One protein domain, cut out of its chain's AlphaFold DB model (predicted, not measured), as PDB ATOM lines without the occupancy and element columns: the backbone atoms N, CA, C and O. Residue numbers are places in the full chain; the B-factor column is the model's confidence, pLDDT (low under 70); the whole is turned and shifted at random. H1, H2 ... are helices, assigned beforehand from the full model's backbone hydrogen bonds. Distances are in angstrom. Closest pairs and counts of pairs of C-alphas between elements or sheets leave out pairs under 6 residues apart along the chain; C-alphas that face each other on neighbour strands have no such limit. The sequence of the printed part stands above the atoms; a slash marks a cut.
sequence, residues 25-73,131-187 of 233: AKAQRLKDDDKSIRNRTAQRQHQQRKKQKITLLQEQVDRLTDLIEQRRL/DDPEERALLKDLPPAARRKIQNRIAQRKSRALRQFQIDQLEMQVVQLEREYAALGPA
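Overview. This is residues 25 to 73 and 131 to 187 of the 233 residues of the protein "BZIP domain-containing protein" of Rhizoclosmatium globosum (UniProt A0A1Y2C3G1). Two long helices, H1 and H3, make a narrow V, meeting along their later parts and spreading toward their starts. The short H2 folds back near the start of H3, and residues 25 to 46 of H1 stick out freely. The 106 printed residues hold H1, H2 and H3 in that order, all helix, with no named strand. The whole is extended and flat, with a radius of gyration of the C-alphas of 22.2 A and spans of 70 by 42 by 14 A.

Arrangement. Look first at H1, residues 25 to 73: its residues 50 to 71 alone touch residues 163 to 181 of H3, residues 144 to 183. Their closest C-alphas, of Ile 68 and Tyr 181, are 5.3 A apart. They run the same way at a shallow tilt of 33 degrees, only just short of steep. H2, residues 133 to 140, is apart from H1. It is close to H3 but not clearly touching, with the closest C-alphas, of Leu 139 and Arg 147, 5.7 A apart; they run opposite ways at a shallow tilt of 27 degrees. In H1, H2 and H3 every O i to N i+4 pair is within hydrogen-bond range.

Along the chain. Find C-alpha 25 at (-16.095, -10.527, 12.970); H1 runs 72.0 A from there to C-alpha 73. H2 spans 10.5 A, and H3 runs 57.9 A to C-alpha 183 at (-56.984, 41.614, 12.246).

Size, cuts and confidence. Residues 74 to 130 are not printed, with 47.9 A between C-alphas 73 and 131; the link H2 to H3 is tight. pLDDT is under 70 at residues 25 to 27, 29, 131 to 134, 136 and 185 to 187.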
ATOM      1  N   ALA A  25     -15.065 -10.709  11.947       65.19
ATOM      2  CA  ALA A  25     -16.095 -10.527  12.970       65.19
ATOM      3  C   ALA A  25     -15.832  -9.300  13.865       65.19
ATOM      4  O   ALA A  25     -16.759  -8.561  14.197       65.19
ATOM      5  N   LYS A  26     -14.566  -9.028  14.219       69.19
ATOM      6  CA  LYS A  26     -14.179  -7.824  14.974       69.19
ATOM      7  C   LYS A  26     -14.376  -6.544  14.153       69.19
ATOM      8  O   LYS A  26     -14.868  -5.554  14.685       69.19
ATOM      9  N   ALA A  27     -14.060  -6.571  12.856       69.19
ATOM     10  CA  ALA A  27     -14.290  -5.448  11.947       69.19
ATOM     11  C   ALA A  27     -15.784  -5.191  11.676       69.19
ATOM     12  O   ALA A  27     -16.180  -4.043  11.489       69.19
ATOM     13  N   GLN A  28     -16.622  -6.232  11.661       70.06
ATOM     14  CA  GLN A  28     -18.077  -6.087  11.567       70.06
ATOM     15  C   GLN A  28     -18.673  -5.491  12.845       70.06
ATOM     16  O   GLN A  28     -19.403  -4.509  12.752       70.06
ATOM     17  N   ARG A  29     -18.282  -5.994  14.024       69.31
ATOM     18  CA  ARG A  29     -18.721  -5.440  15.319       69.31
ATOM     19  C   ARG A  29     -18.401  -3.951  15.449       69.31
ATOM     20  O   ARG A  29     -19.301  -3.176  15.734       69.31
ATOM     21  N   LEU A  30     -17.180  -3.538  15.102       70.19
ATOM     22  CA  LEU A  30     -16.787  -2.121  15.092       70.19
ATOM     23  C   LEU A  30     -17.663  -1.267  14.160       70.19
ATOM     24  O   LEU A  30     -18.089  -0.179  14.529       70.19
ATOM     25  N   LYS A  31     -17.992  -1.767  12.960       74.00
ATOM     26  CA  LYS A  31     -18.873  -1.049  12.022       74.00
ATOM     27  C   LYS A  31     -20.302  -0.920  12.544       74.00
ATOM     28  O   LYS A  31     -20.961   0.082  12.259       74.00
ATOM     29  N   ASP A  32     -20.796  -1.929  13.249       73.94
ATOM     30  CA  ASP A  32     -22.138  -1.913  13.824       73.94
ATOM     31  C   ASP A  32     -22.202  -1.028  15.078       73.94
ATOM     32  O   ASP A  32     -23.162  -0.268  15.233       73.94
ATOM     33  N   ASP A  33     -21.136  -1.001  15.880       77.44
ATOM     34  CA  ASP A  33     -20.957  -0.064  16.993       77.44
ATOM     35  C   ASP A  33     -20.900   1.390  16.490       77.44
ATOM     36  O   ASP A  33     -21.638   2.246  16.982       77.44
ATOM     37  N   ASP A  34     -20.144   1.671  15.424       79.69
ATOM     38  CA  ASP A  34     -20.063   3.005  14.808       79.69
ATOM     39  C   ASP A  34     -21.405   3.482  14.235       79.69
ATOM     40  O   ASP A  34     -21.740   4.673  14.273       79.69
ATOM     41  N   LYS A  35     -22.197   2.574  13.655       81.12
ATOM     42  CA  LYS A  35     -23.564   2.888  13.204       81.12
ATOM     43  C   LYS A  35     -24.480   3.153  14.398       81.12
ATOM     44  O   LYS A  35     -25.271   4.096  14.356       81.12
ATOM     45  N   SER A  36     -24.363   2.358  15.460       81.38
ATOM     46  CA  SER A  36     -25.137   2.509  16.696       81.38
ATOM     47  C   SER A  36     -24.866   3.856  17.373       81.38
ATOM     48  O   SER A  36     -25.805   4.584  17.709       81.38
ATOM     49  N   ILE A  37     -23.595   4.254  17.481       81.38
ATOM     50  CA  ILE A  37     -23.176   5.546  18.044       81.38
ATOM     51  C   ILE A  37     -23.714   6.707  17.204       81.38
ATOM     52  O   ILE A  37     -24.287   7.653  17.754       81.38
ATOM     53  N   ARG A  38     -23.595   6.632  15.872       85.00
ATOM     54  CA  ARG A  38     -24.133   7.664  14.971       85.00
ATOM     55  C   ARG A  38     -25.645   7.801  15.098       85.00
ATOM     56  O   ARG A  38     -26.134   8.918  15.249       85.00
ATOM     57  N   ASN A  39     -26.375   6.689  15.128       85.06
ATOM     58  CA  ASN A  39     -27.827   6.700  15.303       85.06
ATOM     59  C   ASN A  39     -28.239   7.284  16.660       85.06
ATOM     60  O   ASN A  39     -29.151   8.108  16.724       85.06
ATOM     61  N   ARG A  40     -27.539   6.924  17.742       82.44
ATOM     62  CA  ARG A  40     -27.789   7.478  19.081       82.44
ATOM     63  C   ARG A  40     -27.520   8.982  19.127       82.44
ATOM     64  O   ARG A  40     -28.315   9.732  19.692       82.44
ATOM     65  N   THR A  41     -26.436   9.428  18.499       87.38
ATOM     66  CA  THR A  41     -26.060  10.846  18.425       87.38
ATOM     67  C   THR A  41     -27.075  11.641  17.608       87.38
ATOM     68  O   THR A  41     -27.573  12.662  18.079       87.38
ATOM     69  N   ALA A  42     -27.470  11.136  16.437       86.50
ATOM     70  CA  ALA A  42     -28.507  11.742  15.607       86.50
ATOM     71  C   ALA A  42     -29.849  11.824  16.350       86.50
ATOM     72  O   ALA A  42     -30.527  12.850  16.308       86.50
ATOM     73  N   GLN A  43     -30.216  10.781  17.100       86.12
ATOM     74  CA  GLN A  43     -31.427  10.784  17.915       86.12
ATOM     75  C   GLN A  43     -31.371  11.832  19.039       86.12
ATOM     76  O   GLN A  43     -32.374  12.506  19.283       86.12
ATOM     77  N   ARG A  44     -30.227  11.983  19.720       86.50
ATOM     78  CA  ARG A  44     -30.029  13.023  20.746       86.50
ATOM     79  C   ARG A  44     -30.137  14.421  20.144       86.50
ATOM     80  O   ARG A  44     -30.898  15.238  20.656       86.50
ATOM     81  N   GLN A  45     -29.469  14.666  19.018       89.81
ATOM     82  CA  GLN A  45     -29.559  15.940  18.301       89.81
ATOM     83  C   GLN A  45     -30.992  16.243  17.857       89.81
ATOM     84  O   GLN A  45     -31.470  17.360  18.030       89.81
ATOM     85  N   HIS A  46     -31.717  15.250  17.336       88.19
ATOM     86  CA  HIS A  46     -33.120  15.421  16.954       88.19
ATOM     87  C   HIS A  46     -34.000  15.806  18.148       88.19
ATOM     88  O   HIS A  46     -34.847  16.689  18.037       88.19
ATOM     89  N   GLN A  47     -33.784  15.191  19.313       85.50
ATOM     90  CA  GLN A  47     -34.500  15.570  20.536       85.50
ATOM     91  C   GLN A  47     -34.139  16.981  21.011       85.50
ATOM     92  O   GLN A  47     -35.038  17.724  21.399       85.50
ATOM     93  N   GLN A  48     -32.867  17.376  20.931       88.88
ATOM     94  CA  GLN A  48     -32.439  18.743  21.241       88.88
ATOM     95  C   GLN A  48     -33.095  19.764  20.309       88.88
ATOM     96  O   GLN A  48     -33.651  20.745  20.793       88.88
ATOM     97  N   ARG A  49     -33.138  19.500  18.997       89.81
ATOM     98  CA  ARG A  49     -33.833  20.361  18.025       89.81
ATOM     99  C   ARG A  49     -35.315  20.519  18.355       89.81
ATOM    100  O   ARG A  49     -35.840  21.622  18.272       89.81
ATOM    101  N   LYS A  50     -35.994  19.443  18.771       86.62
ATOM    102  CA  LYS A  50     -37.395  19.529  19.218       86.62
ATOM    103  C   LYS A  50     -37.556  20.380  20.480       86.62
ATOM    104  O   LYS A  50     -38.461  21.203  20.519       86.62
ATOM    105  N   LYS A  51     -36.681  20.219  21.482       84.62
ATOM    106  CA  LYS A  51     -36.688  21.057  22.698       84.62
ATOM    107  C   LYS A  51     -36.473  22.541  22.357       84.62
ATOM    108  O   LYS A  51     -37.224  23.391  22.825       84.62
ATOM    109  N   GLN A  52     -35.501  22.836  21.491       91.88
ATOM    110  CA  GLN A  52     -35.246  24.193  20.996       91.88
ATOM    111  C   GLN A  52     -36.463  24.764  20.264       91.88
ATOM    112  O   GLN A  52     -36.865  25.884  20.545       91.88
ATOM    113  N   LYS A  53     -37.100  23.979  19.385       90.75
ATOM    114  CA  LYS A  53     -38.308  24.403  18.667       90.75
ATOM    115  C   LYS A  53     -39.451  24.766  19.618       90.75
ATOM    116  O   LYS A  53     -40.076  25.796  19.419       90.75
ATOM    117  N   ILE A  54     -39.699  23.953  20.647       86.31
ATOM    118  CA  ILE A  54     -40.719  24.253  21.667       86.31
ATOM    119  C   ILE A  54     -40.411  25.585  22.356       86.31
ATOM    120  O   ILE A  54     -41.304  26.406  22.501       86.31
ATOM    121  N   THR A  55     -39.148  25.811  22.727       89.44
ATOM    122  CA  THR A  55     -38.720  27.054  23.390       89.44
ATOM    123  C   THR A  55     -38.966  28.268  22.492       89.44
ATOM    124  O   THR A  55     -39.610  29.218  22.913       89.44
ATOM    125  N   LEU A  56     -38.538  28.198  21.228       93.62
ATOM    126  CA  LEU A  56     -38.721  29.285  20.261       93.62
ATOM    127  C   LEU A  56     -40.197  29.567  19.961       93.62
ATOM    128  O   LEU A  56     -40.589  30.724  19.853       93.62
ATOM    129  N   LEU A  57     -41.021  28.525  19.826       86.44
ATOM    130  CA  LEU A  57     -42.456  28.699  19.611       86.44
ATOM    131  C   LEU A  57     -43.138  29.315  20.835       86.44
ATOM    132  O   LEU A  57     -44.003  30.165  20.668       86.44
ATOM    133  N   GLN A  58     -42.735  28.926  22.047       85.88
ATOM    134  CA  GLN A  58     -43.245  29.528  23.277       85.88
ATOM    135  C   GLN A  58     -42.887  31.019  23.350       85.88
ATOM    136  O   GLN A  58     -43.771  31.844  23.553       85.88
ATOM    137  N   GLU A  59     -41.626  31.376  23.089       90.19
ATOM    138  CA  GLU A  59     -41.192  32.779  23.023       90.19
ATOM    139  C   GLU A  59     -41.958  33.571  21.952       90.19
ATOM    140  O   GLU A  59     -42.292  34.740  22.151       90.19
ATOM    141  N   GLN A  60     -42.256  32.949  20.805       90.31
ATOM    142  CA  GLN A  60     -43.042  33.579  19.745       90.31
ATOM    143  C   GLN A  60     -44.494  33.819  20.174       90.31
ATOM    144  O   GLN A  60     -45.024  34.892  19.884       90.31
ATOM    145  N   VAL A  61     -45.118  32.857  20.860       88.00
ATOM    146  CA  VAL A  61     -46.453  33.019  21.456       88.00
ATOM    147  C   VAL A  61     -46.446  34.199  22.422       88.00
ATOM    148  O   VAL A  61     -47.215  35.134  22.215       88.00
ATOM    149  N   ASP A  62     -45.525  34.215  23.389       87.12
ATOM    150  CA  ASP A  62     -45.440  35.273  24.402       87.12
ATOM    151  C   ASP A  62     -45.258  36.656  23.746       87.12
ATOM    152  O   ASP A  62     -45.992  37.604  24.031       87.12
ATOM    153  N   ARG A  63     -44.345  36.761  22.770       90.19
ATOM    154  CA  ARG A  63     -44.100  38.011  22.037       90.19
ATOM    155  C   ARG A  63     -45.316  38.483  21.237       90.19
ATOM    156  O   ARG A  63     -45.568  39.686  21.167       90.19
ATOM    157  N   LEU A  64     -46.031  37.575  20.571       82.06
ATOM    158  CA  LEU A  64     -47.223  37.931  19.796       82.06
ATOM    159  C   LEU A  64     -48.364  38.371  20.710       82.06
ATOM    160  O   LEU A  64     -49.038  39.349  20.391       82.06
ATOM    161  N   THR A  65     -48.546  37.703  21.848       86.44
ATOM    162  CA  THR A  65     -49.516  38.104  22.868       86.44
ATOM    163  C   THR A  65     -49.237  39.525  23.361       86.44
ATOM    164  O   THR A  65     -50.133  40.367  23.293       86.44
ATOM    165  N   ASP A  66     -47.989  39.841  23.721       87.31
ATOM    166  CA  ASP A  66     -47.600  41.193  24.148       87.31
ATOM    167  C   ASP A  66     -47.900  42.254  23.073       87.31
ATOM    168  O   ASP A  66     -48.402  43.343  23.366       87.31
ATOM    169  N   LEU A  67     -47.606  41.955  21.803       87.56
ATOM    170  CA  LEU A  67     -47.851  42.875  20.687       87.56
ATOM    171  C   LEU A  67     -49.346  43.103  20.428       87.56
ATOM    172  O   LEU A  67     -49.763  44.233  20.156       87.56
ATOM    173  N   ILE A  68     -50.154  42.045  20.511       83.19
ATOM    174  CA  ILE A  68     -51.616  42.116  20.396       83.19
ATOM    175  C   ILE A  68     -52.179  43.006  21.499       83.19
ATOM    176  O   ILE A  68     -53.007  43.875  21.226       83.19
ATOM    177  N   GLU A  69     -51.713  42.845  22.733       84.38
ATOM    178  CA  GLU A  69     -52.163  43.657  23.860       84.38
ATOM    179  C   GLU A  69     -51.770  45.122  23.718       84.38
ATOM    180  O   GLU A  69     -52.619  46.000  23.885       84.38
ATOM    181  N   GLN A  70     -50.527  45.404  23.323       83.62
ATOM    182  CA  GLN A  70     -50.089  46.769  23.029       83.62
ATOM    183  C   GLN A  70     -50.964  47.419  21.952       83.62
ATOM    184  O   GLN A  70     -51.382  48.568  22.103       83.62
ATOM    185  N   ARG A  71     -51.300  46.679  20.888       81.75
ATOM    186  CA  ARG A  71     -52.152  47.185  19.806       81.75
ATOM    187  C   ARG A  71     -53.607  47.364  20.246       81.75
ATOM    188  O   ARG A  71     -54.215  48.372  19.900       81.75
ATOM    189  N   ARG A  72     -54.161  46.458  21.056       82.12
ATOM    190  CA  ARG A  72     -55.497  46.619  21.660       82.12
ATOM    191  C   ARG A  72     -55.571  47.858  22.554       82.12
ATOM    192  O   ARG A  72     -56.576  48.560  22.527       82.12
ATOM    193  N   LEU A  73     -54.520  48.139  23.327       79.81
ATOM    194  CA  LEU A  73     -54.436  49.341  24.159       79.81
ATOM    195  C   LEU A  73     -54.325  50.616  23.314       79.81
ATOM    196  O   LEU A  73     -54.995  51.595  23.629       79.81
ATOM    197  N   ASP A 131     -53.218   3.169  31.180       54.16
ATOM    198  CA  ASP A 131     -54.087   1.986  31.074       54.16
ATOM    199  C   ASP A 131     -54.563   1.788  29.634       54.16
ATOM    200  O   ASP A 131     -55.729   1.987  29.306       54.16
ATOM    201  N   ASP A 132     -53.640   1.400  28.752       68.12
ATOM    202  CA  ASP A 132     -54.057   0.696  27.546       68.12
ATOM    203  C   ASP A 132     -54.225  -0.788  27.929       68.12
ATOM    204  O   ASP A 132     -53.237  -1.438  28.310       68.12
ATOM    205  N   PRO A 133     -55.457  -1.332  27.930       64.12
ATOM    206  CA  PRO A 133     -55.702  -2.717  28.318       64.12
ATOM    207  C   PRO A 133     -54.893  -3.702  27.464       64.12
ATOM    208  O   PRO A 133     -54.503  -4.761  27.966       64.12
ATOM    209  N   GLU A 134     -54.563  -3.334  26.222       68.06
ATOM    210  CA  GLU A 134     -53.712  -4.128  25.337       68.06
ATOM    211  C   GLU A 134     -52.247  -4.136  25.802       68.06
ATOM    212  O   GLU A 134     -51.625  -5.197  25.887       68.06
ATOM    213  N   GLU A 135     -51.694  -2.981  26.196       71.44
ATOM    214  CA  GLU A 135     -50.332  -2.900  26.747       71.44
ATOM    215  C   GLU A 135     -50.225  -3.692  28.061       71.44
ATOM    216  O   GLU A 135     -49.239  -4.397  28.296       71.44
ATOM    217  N   ARG A 136     -51.262  -3.640  28.907       67.06
ATOM    218  CA  ARG A 136     -51.316  -4.386  30.171       67.06
ATOM    219  C   ARG A 136     -51.397  -5.898  29.955       67.06
ATOM    220  O   ARG A 136     -50.749  -6.641  30.696       67.06
ATOM    221  N   ALA A 137     -52.149  -6.342  28.947       70.62
ATOM    222  CA  ALA A 137     -52.219  -7.747  28.555       70.62
ATOM    223  C   ALA A 137     -50.855  -8.259  28.071       70.62
ATOM    224  O   ALA A 137     -50.401  -9.303  28.532       70.62
ATOM    225  N   LEU A 138     -50.150  -7.477  27.244       71.38
ATOM    226  CA  LEU A 138     -48.801  -7.813  26.775       71.38
ATOM    227  C   LEU A 138     -47.793  -7.922  27.921       71.38
ATOM    228  O   LEU A 138     -46.902  -8.760  27.866       71.38
ATOM    229  N   LEU A 139     -47.929  -7.094  28.961       73.62
ATOM    230  CA  LEU A 139     -47.016  -7.050  30.103       73.62
ATOM    231  C   LEU A 139     -47.237  -8.195  31.107       73.62
ATOM    232  O   LEU A 139     -46.309  -8.516  31.857       73.62
ATOM    233  N   LYS A 140     -48.439  -8.790  31.155       75.62
ATOM    234  CA  LYS A 140     -48.891  -9.675  32.244       75.62
ATOM    235  C   LYS A 140     -47.973 -10.879  32.467       75.62
ATOM    236  O   LYS A 140     -47.574 -11.099  33.608       75.62
ATOM    237  N   ASP A 141     -47.556 -11.536  31.390       81.69
ATOM    238  CA  ASP A 141     -46.900 -12.849  31.442       81.69
ATOM    239  C   ASP A 141     -45.375 -12.791  31.212       81.69
ATOM    240  O   ASP A 141     -44.707 -13.815  31.081       81.69
ATOM    241  N   LEU A 142     -44.796 -11.587  31.166       79.88
ATOM    242  CA  LEU A 142     -43.361 -11.396  30.951       79.88
ATOM    243  C   LEU A 142     -42.563 -11.412  32.263       79.88
ATOM    244  O   LEU A 142     -43.011 -10.851  33.268       79.88
ATOM    245  N   PRO A 143     -41.316 -11.923  32.239       87.94
ATOM    246  CA  PRO A 143     -40.402 -11.787  33.365       87.94
ATOM    247  C   PRO A 143     -40.106 -10.303  33.663       87.94
ATOM    248  O   PRO A 143     -40.088  -9.482  32.735       87.94
ATOM    249  N   PRO A 144     -39.814  -9.933  34.928       81.38
ATOM    250  CA  PRO A 144     -39.701  -8.532  35.355       81.38
ATOM    251  C   PRO A 144     -38.740  -7.680  34.512       81.38
ATOM    252  O   PRO A 144     -39.051  -6.538  34.177       81.38
ATOM    253  N   ALA A 145     -37.603  -8.248  34.101       79.94
ATOM    254  CA  ALA A 145     -36.624  -7.557  33.262       79.94
ATOM    255  C   ALA A 145     -37.168  -7.239  31.854       79.94
ATOM    256  O   ALA A 145     -36.991  -6.129  31.345       79.94
ATOM    257  N   ALA A 146     -37.878  -8.186  31.233       82.38
ATOM    258  CA  ALA A 146     -38.485  -7.988  29.919       82.38
ATOM    259  C   ALA A 146     -39.665  -7.007  29.990       82.38
ATOM    260  O   ALA A 146     -39.794  -6.131  29.132       82.38
ATOM    261  N   ARG A 147     -40.463  -7.092  31.064       82.31
ATOM    262  CA  ARG A 147     -41.553  -6.156  31.354       82.31
ATOM    263  C   ARG A 147     -41.042  -4.717  31.448       82.31
ATOM    264  O   ARG A 147     -41.556  -3.845  30.751       82.31
ATOM    265  N   ARG A 148     -39.989  -4.476  32.239       79.81
ATOM    266  CA  ARG A 148     -39.388  -3.141  32.409       79.81
ATOM    267  C   ARG A 148     -38.853  -2.578  31.092       79.81
ATOM    268  O   ARG A 148     -39.086  -1.415  30.778       79.81
ATOM    269  N   LYS A 149     -38.198  -3.407  30.274       83.19
ATOM    270  CA  LYS A 149     -37.700  -2.994  28.951       83.19
ATOM    271  C   LYS A 149     -38.831  -2.557  28.016       83.19
ATOM    272  O   LYS A 149     -38.704  -1.555  27.311       83.19
ATOM    273  N   ILE A 150     -39.941  -3.294  28.012       81.94
ATOM    274  CA  ILE A 150     -41.118  -2.959  27.204       81.94
ATOM    275  C   ILE A 150     -41.785  -1.685  27.731       81.94
ATOM    276  O   ILE A 150     -42.067  -0.792  26.935       81.94
ATOM    277  N   GLN A 151     -41.934  -1.538  29.050       81.31
ATOM    278  CA  GLN A 151     -42.444  -0.309  29.670       81.31
ATOM    279  C   GLN A 151     -41.596   0.914  29.311       81.31
ATOM    280  O   GLN A 151     -42.146   1.915  28.862       81.31
ATOM    281  N   ASN A 152     -40.267   0.823  29.408       83.38
ATOM    282  CA  ASN A 152     -39.369   1.914  29.021       83.38
ATOM    283  C   ASN A 152     -39.544   2.294  27.544       83.38
ATOM    284  O   ASN A 152     -39.585   3.474  27.196       83.38
ATOM    285  N   ARG A 153     -39.704   1.302  26.659       81.38
ATOM    286  CA  ARG A 153     -39.940   1.541  25.229       81.38
ATOM    287  C   ARG A 153     -41.286   2.224  24.974       81.38
ATOM    288  O   ARG A 153     -41.353   3.138  24.148       81.38
ATOM    289  N   ILE A 154     -42.333   1.802  25.678       81.56
ATOM    290  CA  ILE A 154     -43.668   2.406  25.616       81.56
ATOM    291  C   ILE A 154     -43.611   3.851  26.119       81.56
ATOM    292  O   ILE A 154     -43.996   4.767  25.391       81.56
ATOM    293  N   ALA A 155     -43.046   4.079  27.306       80.38
ATOM    294  CA  ALA A 155     -42.877   5.404  27.892       80.38
ATOM    295  C   ALA A 155     -42.096   6.338  26.955       80.38
ATOM    296  O   ALA A 155     -42.505   7.474  26.708       80.38
ATOM    297  N   GLN A 156     -41.022   5.839  26.332       82.00
ATOM    298  CA  GLN A 156     -40.243   6.615  25.371       82.00
ATOM    299  C   GLN A 156     -41.061   6.991  24.125       82.00
ATOM    300  O   GLN A 156     -40.965   8.127  23.650       82.00
ATOM    301  N   ARG A 157     -41.872   6.070  23.583       82.56
ATOM    302  CA  ARG A 157     -42.757   6.351  22.441       82.56
ATOM    303  C   ARG A 157     -43.804   7.403  22.807       82.56
ATOM    304  O   ARG A 157     -43.943   8.380  22.071       82.56
ATOM    305  N   LYS A 158     -44.468   7.246  23.957       79.06
ATOM    306  CA  LYS A 158     -45.475   8.190  24.471       79.06
ATOM    307  C   LYS A 158     -44.874   9.583  24.695       79.06
ATOM    308  O   LYS A 158     -45.402  10.566  24.188       79.06
ATOM    309  N   SER A 159     -43.697   9.670  25.315       80.06
ATOM    310  CA  SER A 159     -42.966  10.932  25.514       80.06
ATOM    311  C   SER A 159     -42.609  11.638  24.194       80.06
ATOM    312  O   SER A 159     -42.663  12.865  24.088       80.06
ATOM    313  N   ARG A 160     -42.244  10.891  23.140       81.75
ATOM    314  CA  ARG A 160     -42.005  11.477  21.805       81.75
ATOM    315  C   ARG A 160     -43.288  11.992  21.155       81.75
ATOM    316  O   ARG A 160     -43.226  13.047  20.528       81.75
ATOM    317  N   ALA A 161     -44.396  11.262  21.289       81.75
ATOM    318  CA  ALA A 161     -45.694  11.667  20.758       81.75
ATOM    319  C   ALA A 161     -46.199  12.944  21.444       81.75
ATOM    320  O   ALA A 161     -46.552  13.896  20.759       81.75
ATOM    321  N   LEU A 162     -46.110  13.009  22.775       82.12
ATOM    322  CA  LEU A 162     -46.507  14.182  23.555       82.12
ATOM    323  C   LEU A 162     -45.725  15.440  23.159       82.12
ATOM    324  O   LEU A 162     -46.318  16.485  22.922       82.12
ATOM    325  N   ARG A 163     -44.396  15.337  23.015       81.44
ATOM    326  CA  ARG A 163     -43.578  16.471  22.546       81.44
ATOM    327  C   ARG A 163     -43.944  16.926  21.138       81.44
ATOM    328  O   ARG A 163     -43.827  18.108  20.847       81.44
ATOM    329  N   GLN A 164     -44.325  16.002  20.254       85.81
ATOM    330  CA  GLN A 164     -44.774  16.383  18.917       85.81
ATOM    331  C   GLN A 164     -46.110  17.117  18.992       85.81
ATOM    332  O   GLN A 164     -46.219  18.208  18.457       85.81
ATOM    333  N   PHE A 165     -47.064  16.568  19.738       84.12
ATOM    334  CA  PHE A 165     -48.355  17.204  19.953       84.12
ATOM    335  C   PHE A 165     -48.216  18.615  20.551       84.12
ATOM    336  O   PHE A 165     -48.881  19.538  20.099       84.12
ATOM    337  N   GLN A 166     -47.307  18.812  21.510       83.88
ATOM    338  CA  GLN A 166     -47.012  20.136  22.065       83.88
ATOM    339  C   GLN A 166     -46.506  21.120  21.000       83.88
ATOM    340  O   GLN A 166     -46.931  22.271  20.989       83.88
ATOM    341  N   ILE A 167     -45.611  20.679  20.108       85.00
ATOM    342  CA  ILE A 167     -45.145  21.505  18.985       85.00
ATOM    343  C   ILE A 167     -46.334  21.894  18.106       85.00
ATOM    344  O   ILE A 167     -46.503  23.076  17.832       85.00
ATOM    345  N   ASP A 168     -47.169  20.927  17.725       84.62
ATOM    346  CA  ASP A 168     -48.306  21.161  16.833       84.62
ATOM    347  C   ASP A 168     -49.309  22.160  17.457       84.62
ATOM    348  O   ASP A 168     -49.834  23.039  16.773       84.62
ATOM    349  N   GLN A 169     -49.536  22.077  18.775       86.19
ATOM    350  CA  GLN A 169     -50.371  23.027  19.517       86.19
ATOM    351  C   GLN A 169     -49.779  24.442  19.523       86.19
ATOM    352  O   GLN A 169     -50.500  25.399  19.244       86.19
ATOM    353  N   LEU A 170     -48.481  24.586  19.803       79.56
ATOM    354  CA  LEU A 170     -47.821  25.894  19.804       79.56
ATOM    355  C   LEU A 170     -47.782  26.518  18.403       79.56
ATOM    356  O   LEU A 170     -48.039  27.708  18.260       79.56
ATOM    357  N   GLU A 171     -47.528  25.729  17.356       84.06
ATOM    358  CA  GLU A 171     -47.579  26.209  15.968       84.06
ATOM    359  C   GLU A 171     -48.972  26.726  15.602       84.06
ATOM    360  O   GLU A 171     -49.108  27.797  15.008       84.06
ATOM    361  N   MET A 172     -50.020  26.001  15.994       86.19
ATOM    362  CA  MET A 172     -51.394  26.447  15.784       86.19
ATOM    363  C   MET A 172     -51.692  27.749  16.544       86.19
ATOM    364  O   MET A 172     -52.330  28.639  15.982       86.19
ATOM    365  N   GLN A 173     -51.225  27.882  17.791       80.25
ATOM    366  CA  GLN A 173     -51.389  29.107  18.581       80.25
ATOM    367  C   GLN A 173     -50.689  30.301  17.931       80.25
ATOM    368  O   GLN A 173     -51.306  31.353  17.792       80.25
ATOM    369  N   VAL A 174     -49.450  30.130  17.459       84.00
ATOM    370  CA  VAL A 174     -48.724  31.169  16.714       84.00
ATOM    371  C   VAL A 174     -49.538  31.638  15.510       84.00
ATOM    372  O   VAL A 174     -49.778  32.833  15.372       84.00
ATOM    373  N   VAL A 175     -50.042  30.720  14.679       85.00
ATOM    374  CA  VAL A 175     -50.840  31.080  13.492       85.00
ATOM    375  C   VAL A 175     -52.124  31.828  13.872       85.00
ATOM    376  O   VAL A 175     -52.534  32.755  13.172       85.00
ATOM    377  N   GLN A 176     -52.784  31.439  14.965       84.44
ATOM    378  CA  GLN A 176     -53.976  32.138  15.456       84.44
ATOM    379  C   GLN A 176     -53.643  33.555  15.935       84.44
ATOM    380  O   GLN A 176     -54.322  34.501  15.536       84.44
ATOM    381  N   LEU A 177     -52.575  33.715  16.721       79.69
ATOM    382  CA  LEU A 177     -52.128  35.015  17.218       79.69
ATOM    383  C   LEU A 177     -51.649  35.924  16.080       79.69
ATOM    384  O   LEU A 177     -51.987  37.102  16.056       79.69
ATOM    385  N   GLU A 178     -50.938  35.400  15.083       83.75
ATOM    386  CA  GLU A 178     -50.543  36.173  13.897       83.75
ATOM    387  C   GLU A 178     -51.761  36.710  13.135       83.75
ATOM    388  O   GLU A 178     -51.777  37.874  12.723       83.75
ATOM    389  N   ARG A 179     -52.814  35.893  12.989       79.38
ATOM    390  CA  ARG A 179     -54.082  36.331  12.385       79.38
ATOM    391  C   ARG A 179     -54.765  37.404  13.216       79.38
ATOM    392  O   ARG A 179     -55.268  38.368  12.647       79.38
ATOM    393  N   GLU A 180     -54.788  37.253  14.534       81.38
ATOM    394  CA  GLU A 180     -55.392  38.239  15.424       81.38
ATOM    395  C   GLU A 180     -54.631  39.571  15.394       81.38
ATOM    396  O   GLU A 180     -55.227  40.639  15.235       81.38
ATOM    397  N   TYR A 181     -53.301  39.511  15.458       79.12
ATOM    398  CA  TYR A 181     -52.442  40.680  15.334       79.12
ATOM    399  C   TYR A 181     -52.681  41.418  14.010       79.12
ATOM    400  O   TYR A 181     -52.762  42.651  13.994       79.12
ATOM    401  N   ALA A 182     -52.843  40.679  12.906       80.19
ATOM    402  CA  ALA A 182     -53.187  41.241  11.603       80.19
ATOM    403  C   ALA A 182     -54.610  41.834  11.569       80.19
ATOM    404  O   ALA A 182     -54.800  42.919  11.017       80.19
ATOM    405  N   ALA A 183     -55.589  41.169  12.190       81.31
ATOM    406  CA  ALA A 183     -56.984  41.614  12.246       81.31
ATOM    407  C   ALA A 183     -57.163  42.935  13.008       81.31
ATOM    408  O   ALA A 183     -58.044  43.721  12.668       81.31
ATOM    409  N   LEU A 184     -56.303  43.215  13.990       76.81
ATOM    410  CA  LEU A 184     -56.302  44.494  14.706       76.81
ATOM    411  C   LEU A 184     -55.894  45.695  13.830       76.81
ATOM    412  O   LEU A 184     -56.033  46.828  14.286       76.81
ATOM    413  N   GLY A 185     -55.419  45.468  12.595       69.06
ATOM    414  CA  GLY A 185     -55.033  46.520  11.648       69.06
ATOM    415  C   GLY A 185     -53.817  47.333  12.112       69.06
ATOM    416  O   GLY A 185     -53.400  47.209  13.259       69.06
ATOM    417  N   PRO A 186     -53.175  48.146  11.252       69.81
ATOM    418  CA  PRO A 186     -52.110  49.045  11.696       69.81
ATOM    419  C   PRO A 186     -52.602  49.896  12.874       69.81
ATOM    420  O   PRO A 186     -53.714  50.419  12.826       69.81
ATOM    421  N   ALA A 187     -51.787  50.018  13.930       58.53
ATOM    422  CA  ALA A 187     -52.088  50.960  15.006       58.53
ATOM    423  C   ALA A 187     -52.288  52.346  14.366       58.53
ATOM    424  O   ALA A 187     -51.539  52.657  13.428       58.53
TER     425      ALA A 187